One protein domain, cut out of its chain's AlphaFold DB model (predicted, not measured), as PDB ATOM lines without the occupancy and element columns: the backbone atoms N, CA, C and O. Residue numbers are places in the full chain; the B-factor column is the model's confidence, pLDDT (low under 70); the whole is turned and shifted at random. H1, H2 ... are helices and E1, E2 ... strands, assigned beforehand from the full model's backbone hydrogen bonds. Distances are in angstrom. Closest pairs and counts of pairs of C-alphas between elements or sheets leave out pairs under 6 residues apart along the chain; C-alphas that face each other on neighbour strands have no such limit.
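AT A GLANCE: This is residues 56 to 118 of the 137 residues of an uncharacterized protein of Streptomyces sp. BK340 (UniProt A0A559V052). A small three-stranded antiparallel sheet, E3, E4 and E5, has the short helix H1 over one face, while the two-stranded hairpin E1 and E2 sits beyond the E3 edge, with residues 84 to 85 paired to E3 on that side. After E5, the one-turn helix H2 and the last printed residues, 117 and 118, lead away from the sheet past the end of E5. The printed part has 63 residues, with two named helices and five named strands in the order H1, E1, E2, E3, E4, E5, H2; the class is mixed, helices and strands. The whole is compact, with a radius of gyration of the C-alphas of 11.7 A, and spans 36 by 34 by 19 A.

HOW THE PARTS SIT: H1, residues 56 to 62, is on the sheet of E3, residues 90 to 93, E4, residues 96 to 100, and E5, residues 107 to 111, at a height over the sheet of 8.9 A. It lies over E3 and runs along the strands, only just, at 28 degrees to E3 on the local plane. The closest C-alphas of H1 and E3 are those of Leu 61 and Tyr 92, 6.3 A apart. The hairpin of E1, residues 65 to 68, and E2, residues 72 to 75, is antiparallel, with N 66 and O 74 at 2.9 A. H1 and E2 are near each other, and so are E1 and E3, while E2 and E3 are apart. E3, E4 and E5 form a meander, each strand the antiparallel neighbour of the one before; N 91 and O 98 are 2.9 A apart, and N 99 and O 108 3.0 A. H2, residues 113 to 116, is not on this sheet, only just, with 4 pairs of C-alphas within 10 A, but it is near H1. In H1 every O i to N i+4 pair is within hydrogen-bond range; H2 is too short for such a pair, and its one O i to N i+3 pair is within range.

IN THESE COORDINATES: H1 begins at C-alpha 56, (4.080, -51.737, -42.393), and is 10.1 A long. E1 measures 10.1 A, E2 9.9 A and E3 10.2 A. E4 measures 13.3 A from C-alpha 96 at (11.512, -47.160, -30.265), and E5 13.4 A. H2, 5.1 A long, ends at C-alpha 116, (5.419, -54.385, -26.446).

THE WHOLE: The two C-alphas farthest apart are those of Ala 70 and Asn 118, at 36.4 A. The printed part has no cut. The link from E2 to E3, residues 76 to 89, is long. Mean pLDDT of the printed part is 74.3, and residues 78 to 82, 101 to 107 and 112 to 118 are under 70.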
ATOM      1  N   GLY A  56       3.201 -51.306 -41.309       81.50
ATOM      2  CA  GLY A  56       4.080 -51.737 -42.393       81.50
ATOM      3  C   GLY A  56       5.458 -51.077 -42.326       81.50
ATOM      4  O   GLY A  56       6.479 -51.767 -42.360       81.50
ATOM      5  N   VAL A  57       5.493 -49.752 -42.168       80.56
ATOM      6  CA  VAL A  57       6.730 -48.958 -42.067       80.56
ATOM      7  C   VAL A  57       7.512 -49.322 -40.809       80.56
ATOM      8  O   VAL A  57       8.720 -49.567 -40.877       80.56
ATOM      9  N   GLY A  58       6.819 -49.443 -39.674       80.19
ATOM     10  CA  GLY A  58       7.449 -49.851 -38.421       80.19
ATOM     11  C   GLY A  58       8.111 -51.228 -38.533       80.19
ATOM     12  O   GLY A  58       9.276 -51.412 -38.174       80.19
ATOM     13  N   TYR A  59       7.415 -52.195 -39.133       79.31
ATOM     14  CA  TYR A  59       7.959 -53.536 -39.331       79.31
ATOM     15  C   TYR A  59       9.220 -53.556 -40.212       79.31
ATOM     16  O   TYR A  59      10.160 -54.299 -39.921       79.31
ATOM     17  N   LEU A  60       9.273 -52.747 -41.275       85.69
ATOM     18  CA  LEU A  60      10.446 -52.666 -42.153       85.69
ATOM     19  C   LEU A  60      11.671 -52.131 -41.404       85.69
ATOM     20  O   LEU A  60      12.732 -52.762 -41.425       85.69
ATOM     21  N   LEU A  61      11.504 -51.029 -40.677       82.94
ATOM     22  CA  LEU A  61      12.549 -50.439 -39.840       82.94
ATOM     23  C   LEU A  61      13.065 -51.439 -38.782       82.94
ATOM     24  O   LEU A  61      14.274 -51.623 -38.637       82.94
ATOM     25  N   GLU A  62      12.175 -52.195 -38.127       80.88
ATOM     26  CA  GLU A  62      12.548 -53.262 -37.176       80.88
ATOM     27  C   GLU A  62      13.280 -54.450 -37.816       80.88
ATOM     28  O   GLU A  62      14.058 -55.158 -37.164       80.88
ATOM     29  N   ARG A  63      13.027 -54.711 -39.101       82.50
ATOM     30  CA  ARG A  63      13.713 -55.750 -39.887       82.50
ATOM     31  C   ARG A  63      15.089 -55.305 -40.375       82.50
ATOM     32  O   ARG A  63      15.778 -56.099 -41.015       82.50
ATOM     33  N   GLY A  64      15.491 -54.082 -40.047       84.56
ATOM     34  CA  GLY A  64      16.770 -53.518 -40.439       84.56
ATOM     35  C   GLY A  64      16.712 -52.735 -41.744       84.56
ATOM     36  O   GLY A  64      17.759 -52.435 -42.300       84.56
ATOM     37  N   TYR A  65      15.526 -52.424 -42.265       84.88
ATOM     38  CA  TYR A  65      15.423 -51.598 -43.461       84.88
ATOM     39  C   TYR A  65      15.520 -50.122 -43.099       84.88
ATOM     40  O   TYR A  65      15.055 -49.703 -42.046       84.88
ATOM     41  N   SER A  66      16.113 -49.340 -43.985       85.25
ATOM     42  CA  SER A  66      16.085 -47.883 -43.956       85.25
ATOM     43  C   SER A  66      15.557 -47.394 -45.301       85.25
ATOM     44  O   SER A  66      15.606 -48.122 -46.291       85.25
ATOM     45  N   CYS A  67      15.008 -46.191 -45.330       85.62
ATOM     46  CA  CYS A  67      14.577 -45.499 -46.532       85.62
ATOM     47  C   CYS A  67      15.421 -44.238 -46.671       85.62
ATOM     48  O   CYS A  67      15.558 -43.473 -45.716       85.62
ATOM     49  N   ASP A  68      15.960 -44.012 -47.859       83.25
ATOM     50  CA  ASP A  68      16.542 -42.733 -48.239       83.25
ATOM     51  C   ASP A  68      16.013 -42.314 -49.618       83.25
ATOM     52  O   ASP A  68      15.471 -43.131 -50.366       83.25
ATOM     53  N   GLU A  69      16.132 -41.029 -49.958       79.62
ATOM     54  CA  GLU A  69      15.609 -40.502 -51.227       79.62
ATOM     55  C   GLU A  69      16.289 -41.110 -52.467       79.62
ATOM     56  O   GLU A  69      15.697 -41.121 -53.546       79.62
ATOM     57  N   ALA A  70      17.520 -41.611 -52.340       84.62
ATOM     58  CA  ALA A  70      18.309 -42.124 -53.456       84.62
ATOM     59  C   ALA A  70      18.030 -43.606 -53.755       84.62
ATOM     60  O   ALA A  70      18.023 -44.007 -54.920       84.62
ATOM     61  N   HIS A  71      17.796 -44.419 -52.726       84.56
ATOM     62  CA  HIS A  71      17.659 -45.873 -52.825       84.56
ATOM     63  C   HIS A  71      16.258 -46.375 -52.467       84.56
ATOM     64  O   HIS A  71      15.953 -47.547 -52.702       84.56
ATOM     65  N   GLY A  72      15.396 -45.517 -51.915       84.81
ATOM     66  CA  GLY A  72      14.131 -45.941 -51.326       84.81
ATOM     67  C   GLY A  72      14.373 -46.917 -50.174       84.81
ATOM     68  O   GLY A  72      15.388 -46.839 -49.490       84.81
ATOM     69  N   TRP A  73      13.453 -47.858 -49.957       87.50
ATOM     70  CA  TRP A  73      13.620 -48.889 -48.932       87.50
ATOM     71  C   TRP A  73      14.754 -49.857 -49.281       87.50
ATOM     72  O   TRP A  73      14.655 -50.639 -50.227       87.50
ATOM     73  N   HIS A  74      15.797 -49.877 -48.462       87.25
ATOM     74  CA  HIS A  74      16.936 -50.771 -48.598       87.25
ATOM     75  C   HIS A  74      17.242 -51.460 -47.269       87.25
ATOM     76  O   HIS A  74      16.984 -50.933 -46.190       87.25
ATOM     77  N   GLN A  75      17.790 -52.673 -47.336       86.69
ATOM     78  CA  GLN A  75      18.234 -53.359 -46.130       86.69
ATOM     79  C   GLN A  75      19.556 -52.748 -45.679       86.69
ATOM     80  O   GLN A  75      20.552 -52.806 -46.403       86.69
ATOM     81  N   ASP A  76      19.569 -52.197 -44.475       78.88
ATOM     82  CA  ASP A  76      20.794 -51.796 -43.820       78.88
ATOM     83  C   ASP A  76      21.337 -52.982 -43.004       78.88
ATOM     84  O   ASP A  76      20.629 -53.615 -42.216       78.88
ATOM     85  N   ARG A  77      22.606 -53.331 -43.232       72.94
ATOM     86  CA  ARG A  77      23.287 -54.411 -42.498       72.94
ATOM     87  C   ARG A  77      23.772 -53.963 -41.123       72.94
ATOM     88  O   ARG A  77      24.319 -54.784 -40.386       72.94
ATOM     89  N   HIS A  78      23.607 -52.693 -40.775       65.56
ATOM     90  CA  HIS A  78      23.918 -52.209 -39.444       65.56
ATOM     91  C   HIS A  78      22.958 -52.824 -38.406       65.56
ATOM     92  O   HIS A  78      21.766 -53.013 -38.664       65.56
ATOM     93  N   GLY A  79      23.511 -53.240 -37.258       61.62
ATOM     94  CA  GLY A  79      22.801 -53.982 -36.205       61.62
ATOM     95  C   GLY A  79      21.582 -53.234 -35.661       61.62
ATOM     96  O   GLY A  79      21.413 -52.047 -35.927       61.62
ATOM     97  N   SER A  80      20.704 -53.917 -34.918       59.50
ATOM     98  CA  SER A  80      19.403 -53.398 -34.434       59.50
ATOM     99  C   SER A  80      19.452 -51.998 -33.814       59.50
ATOM    100  O   SER A  80      18.467 -51.274 -33.912       59.50
ATOM    101  N   ASP A  81      20.603 -51.607 -33.275       64.56
ATOM    102  CA  ASP A  81      20.812 -50.390 -32.487       64.56
ATOM    103  C   ASP A  81      21.153 -49.157 -33.344       64.56
ATOM    104  O   ASP A  81      21.270 -48.043 -32.839       64.56
ATOM    105  N   SER A  82      21.319 -49.327 -34.656       67.50
ATOM    106  CA  SER A  82      21.557 -48.206 -35.565       67.50
ATOM    107  C   SER A  82      20.279 -47.416 -35.833       67.50
ATOM    108  O   SER A  82      19.209 -47.995 -36.044       67.50
ATOM    109  N   THR A  83      20.408 -46.087 -35.848       73.38
ATOM    110  CA  THR A  83      19.322 -45.188 -36.245       73.38
ATOM    111  C   THR A  83      18.946 -45.468 -37.694       73.38
ATOM    112  O   THR A  83      19.804 -45.424 -38.573       73.38
ATOM    113  N   ARG A  84      17.669 -45.751 -37.940       81.00
ATOM    114  CA  ARG A  84      17.120 -45.962 -39.286       81.00
ATOM    115  C   ARG A  84      16.037 -44.951 -39.542       81.00
ATOM    116  O   ARG A  84      15.325 -44.607 -38.606       81.00
ATOM    117  N   HIS A  85      15.906 -44.515 -40.782       81.44
ATOM    118  CA  HIS A  85      14.946 -43.491 -41.164       81.44
ATOM    119  C   HIS A  85      13.996 -44.037 -42.219       81.44
ATOM    120  O   HIS A  85      14.385 -44.903 -42.997       81.44
ATOM    121  N   ASP A  86      12.756 -43.569 -42.236       82.06
ATOM    122  CA  ASP A  86      11.897 -43.722 -43.400       82.06
ATOM    123  C   ASP A  86      11.951 -42.458 -44.283       82.06
ATOM    124  O   ASP A  86      12.551 -41.440 -43.929       82.06
ATOM    125  N   CYS A  87      11.288 -42.509 -45.437       79.00
ATOM    126  CA  CYS A  87      11.228 -41.378 -46.357       79.00
ATOM    127  C   CYS A  87      10.246 -40.273 -45.897       79.00
ATOM    128  O   CYS A  87      10.149 -39.228 -46.536       79.00
ATOM    129  N   GLY A  88       9.512 -40.494 -44.801       76.31
ATOM    130  CA  GLY A  88       8.572 -39.562 -44.177       76.31
ATOM    131  C   GLY A  88       9.116 -38.862 -42.924       76.31
ATOM    132  O   GLY A  88       8.369 -38.126 -42.279       76.31
ATOM    133  N   GLY A  89      10.390 -39.072 -42.569       75.88
ATOM    134  CA  GLY A  89      11.025 -38.480 -41.387       75.88
ATOM    135  C   GLY A  89      10.762 -39.225 -40.071       75.88
ATOM    136  O   GLY A  89      11.080 -38.706 -38.999       75.88
ATOM    137  N   LEU A  90      10.200 -40.433 -40.127       78.75
ATOM    138  CA  LEU A  90      10.197 -41.371 -39.010       78.75
ATOM    139  C   LEU A  90      11.597 -41.930 -38.815       78.75
ATOM    140  O   LEU A  90      12.323 -42.177 -39.778       78.75
ATOM    141  N   TYR A  91      11.972 -42.165 -37.562       78.88
ATOM    142  CA  TYR A  91      13.210 -42.859 -37.255       78.88
ATOM    143  C   TYR A  91      13.043 -43.908 -36.169       78.88
ATOM    144  O   TYR A  91      12.316 -43.715 -35.199       78.88
ATOM    145  N   TYR A  92      13.736 -45.028 -36.335       80.00
ATOM    146  CA  TYR A  92      13.792 -46.125 -35.382       80.00
ATOM    147  C   TYR A  92      15.149 -46.150 -34.696       80.00
ATOM    148  O   TYR A  92      16.188 -46.085 -35.359       80.00
ATOM    149  N   ARG A  93      15.136 -46.274 -33.370       82.69
ATOM    150  CA  ARG A  93      16.334 -46.398 -32.548       82.69
ATOM    151  C   ARG A  93      16.001 -47.076 -31.220       82.69
ATOM    152  O   ARG A  93      15.010 -46.731 -30.583       82.69
ATOM    153  N   ASP A  94      16.854 -48.001 -30.786       80.75
ATOM    154  CA  ASP A  94      16.784 -48.646 -29.466       80.75
ATOM    155  C   ASP A  94      15.425 -49.314 -29.155       80.75
ATOM    156  O   ASP A  94      14.979 -49.324 -28.009       80.75
ATOM    157  N   GLY A  95      14.726 -49.856 -30.160       78.56
ATOM    158  CA  GLY A  95      13.406 -50.467 -29.938       78.56
ATOM    159  C   GLY A  95      12.244 -49.475 -29.872       78.56
ATOM    160  O   GLY A  95      11.126 -49.841 -29.507       78.56
ATOM    161  N   HIS A  96      12.498 -48.223 -30.227       79.69
ATOM    162  CA  HIS A  96      11.512 -47.160 -30.265       79.69
ATOM    163  C   HIS A  96      11.472 -46.543 -31.649       79.69
ATOM    164  O   HIS A  96      12.505 -46.414 -32.311       79.69
ATOM    165  N   PHE A  97      10.284 -46.129 -32.062       80.56
ATOM    166  CA  PHE A  97      10.157 -45.255 -33.213       80.56
ATOM    167  C   PHE A  97       9.783 -43.874 -32.746       80.56
ATOM    168  O   PHE A  97       9.158 -43.690 -31.703       80.56
ATOM    169  N   TYR A  98      10.205 -42.917 -33.539       78.75
ATOM    170  CA  TYR A  98      10.103 -41.525 -33.225       78.75
ATOM    171  C   TYR A  98       9.705 -40.768 -34.481       78.75
ATOM    172  O   TYR A  98      10.188 -41.059 -35.581       78.75
ATOM    173  N   ARG A  99       8.853 -39.765 -34.307       79.06
ATOM    174  CA  ARG A  99       8.415 -38.878 -35.378       79.06
ATOM    175  C   ARG A  99       8.708 -37.442 -34.991       79.06
ATOM    176  O   ARG A  99       8.436 -37.025 -33.865       79.06
ATOM    177  N   TRP A 100       9.258 -36.686 -35.934       72.19
ATOM    178  CA  TRP A 100       9.310 -35.236 -35.807       72.19
ATOM    179  C   TRP A 100       7.984 -34.638 -36.271       72.19
ATOM    180  O   TRP A 100       7.615 -34.782 -37.437       72.19
ATOM    181  N   GLU A 101       7.274 -33.946 -35.384       65.69
ATOM    182  CA  GLU A 101       5.994 -33.301 -35.697       65.69
ATOM    183  C   GLU A 101       6.160 -31.813 -36.063       65.69
ATOM    184  O   GLU A 101       5.414 -30.951 -35.620       65.69
ATOM    185  N   GLY A 102       7.131 -31.480 -36.914       63.19
ATOM    186  CA  GLY A 102       7.234 -30.140 -37.506       63.19
ATOM    187  C   GLY A 102       7.383 -28.975 -36.507       63.19
ATOM    188  O   GLY A 102       7.728 -29.137 -35.339       63.19
ATOM    189  N   GLU A 103       7.197 -27.750 -37.002       48.16
ATOM    190  CA  GLU A 103       7.551 -26.518 -36.288       48.16
ATOM    191  C   GLU A 103       6.512 -26.161 -35.209       48.16
ATOM    192  O   GLU A 103       5.538 -25.456 -35.460       48.16
ATOM    193  N   GLY A 104       6.714 -26.685 -33.996       56.41
ATOM    194  CA  GLY A 104       5.895 -26.376 -32.816       56.41
ATOM    195  C   GLY A 104       5.498 -27.583 -31.967       56.41
ATOM    196  O   GLY A 104       5.031 -27.392 -30.843       56.41
ATOM    197  N   HIS A 105       5.720 -28.807 -32.453       58.41
ATOM    198  CA  HIS A 105       5.401 -30.034 -31.724       58.41
ATOM    199  C   HIS A 105       6.676 -30.847 -31.452       58.41
ATOM    200  O   HIS A 105       7.599 -30.896 -32.261       58.41
ATOM    201  N   GLY A 106       6.767 -31.403 -30.242       62.62
ATOM    202  CA  GLY A 106       7.930 -32.168 -29.787       62.62
ATOM    203  C   GLY A 106       8.043 -33.541 -30.451       62.62
ATOM    204  O   GLY A 106       7.201 -33.938 -31.251       62.62
ATOM    205  N   TRP A 107       9.084 -34.290 -30.088       68.19
ATOM    206  CA  TRP A 107       9.231 -35.681 -30.516       68.19
ATOM    207  C   TRP A 107       8.101 -36.538 -29.942       68.19
ATOM    208  O   TRP A 107       7.939 -36.602 -28.720       68.19
ATOM    209  N   THR A 108       7.366 -37.232 -30.807       71.44
ATOM    210  CA  THR A 108       6.490 -38.332 -30.395       71.44
ATOM    211  C   THR A 108       7.260 -39.639 -30.499       71.44
ATOM    212  O   THR A 108       8.070 -39.814 -31.412       71.44
ATOM    213  N   SER A 109       7.078 -40.528 -29.521       72.06
ATOM    214  CA  SER A 109       7.685 -41.854 -29.529       72.06
ATOM    215  C   SER A 109       6.705 -42.913 -29.054       72.06
ATOM    216  O   SER A 109       6.005 -42.718 -28.062       72.06
ATOM    217  N   ASP A 110       6.719 -44.061 -29.718       71.56
ATOM    218  CA  ASP A 110       6.050 -45.270 -29.245       71.56
ATOM    219  C   ASP A 110       7.055 -46.438 -29.229       71.56
ATOM    220  O   ASP A 110       8.269 -46.271 -29.431       71.56
ATOM    221  N   ARG A 111       6.587 -47.640 -28.906       70.19
ATOM    222  CA  ARG A 111       7.431 -48.831 -28.765       70.19
ATOM    223  C   ARG A 111       7.266 -49.764 -29.940       70.19
ATOM    224  O   ARG A 111       6.181 -49.909 -30.488       70.19
ATOM    225  N   SER A 112       8.356 -50.433 -30.292       68.50
ATOM    226  CA  SER A 112       8.309 -51.495 -31.284       68.50
ATOM    227  C   SER A 112       7.458 -52.673 -30.837       68.50
ATOM    228  O   SER A 112       7.388 -52.993 -29.648       68.50
ATOM    229  N   TYR A 113       6.849 -53.364 -31.806       65.00
ATOM    230  CA  TYR A 113       5.959 -54.491 -31.517       65.00
ATOM    231  C   TYR A 113       6.704 -55.615 -30.776       65.00
ATOM    232  O   TYR A 113       6.131 -56.307 -29.933       65.00
ATOM    233  N   ARG A 114       8.008 -55.786 -31.048       63.25
ATOM    234  CA  ARG A 114       8.871 -56.733 -30.322       63.25
ATOM    235  C   ARG A 114       9.060 -56.354 -28.861       63.25
ATOM    236  O   ARG A 114       9.275 -57.236 -28.034       63.25
ATOM    237  N   HIS A 115       8.998 -55.066 -28.549       60.09
ATOM    238  CA  HIS A 115       9.196 -54.539 -27.204       60.09
ATOM    239  C   HIS A 115       7.886 -54.361 -26.424       60.09
ATOM    240  O   HIS A 115       7.926 -54.309 -25.193       60.09
ATOM    241  N   ASP A 116       6.735 -54.362 -27.097       59.12
ATOM    242  CA  ASP A 116       5.419 -54.385 -26.446       59.12
ATOM    243  C   ASP A 116       5.060 -55.760 -25.857       59.12
ATOM    244  O   ASP A 116       4.379 -55.842 -24.833       59.12
ATOM    245  N   GLY A 117       5.586 -56.848 -26.430       48.00
ATOM    246  CA  GLY A 117       5.294 -58.223 -26.002       48.00
ATOM    247  C   GLY A 117       5.834 -58.641 -24.625       48.00
ATOM    248  O   GLY A 117       5.442 -59.687 -24.118       48.00
ATOM    249  N   ASN A 118       6.690 -57.842 -23.978       48.53
ATOM    250  CA  ASN A 118       7.349 -58.223 -22.718       48.53
ATOM    251  C   ASN A 118       6.684 -57.665 -21.445       48.53
ATOM    252  O   ASN A 118       7.316 -57.616 -20.389       48.53
TER     253      ASN A 118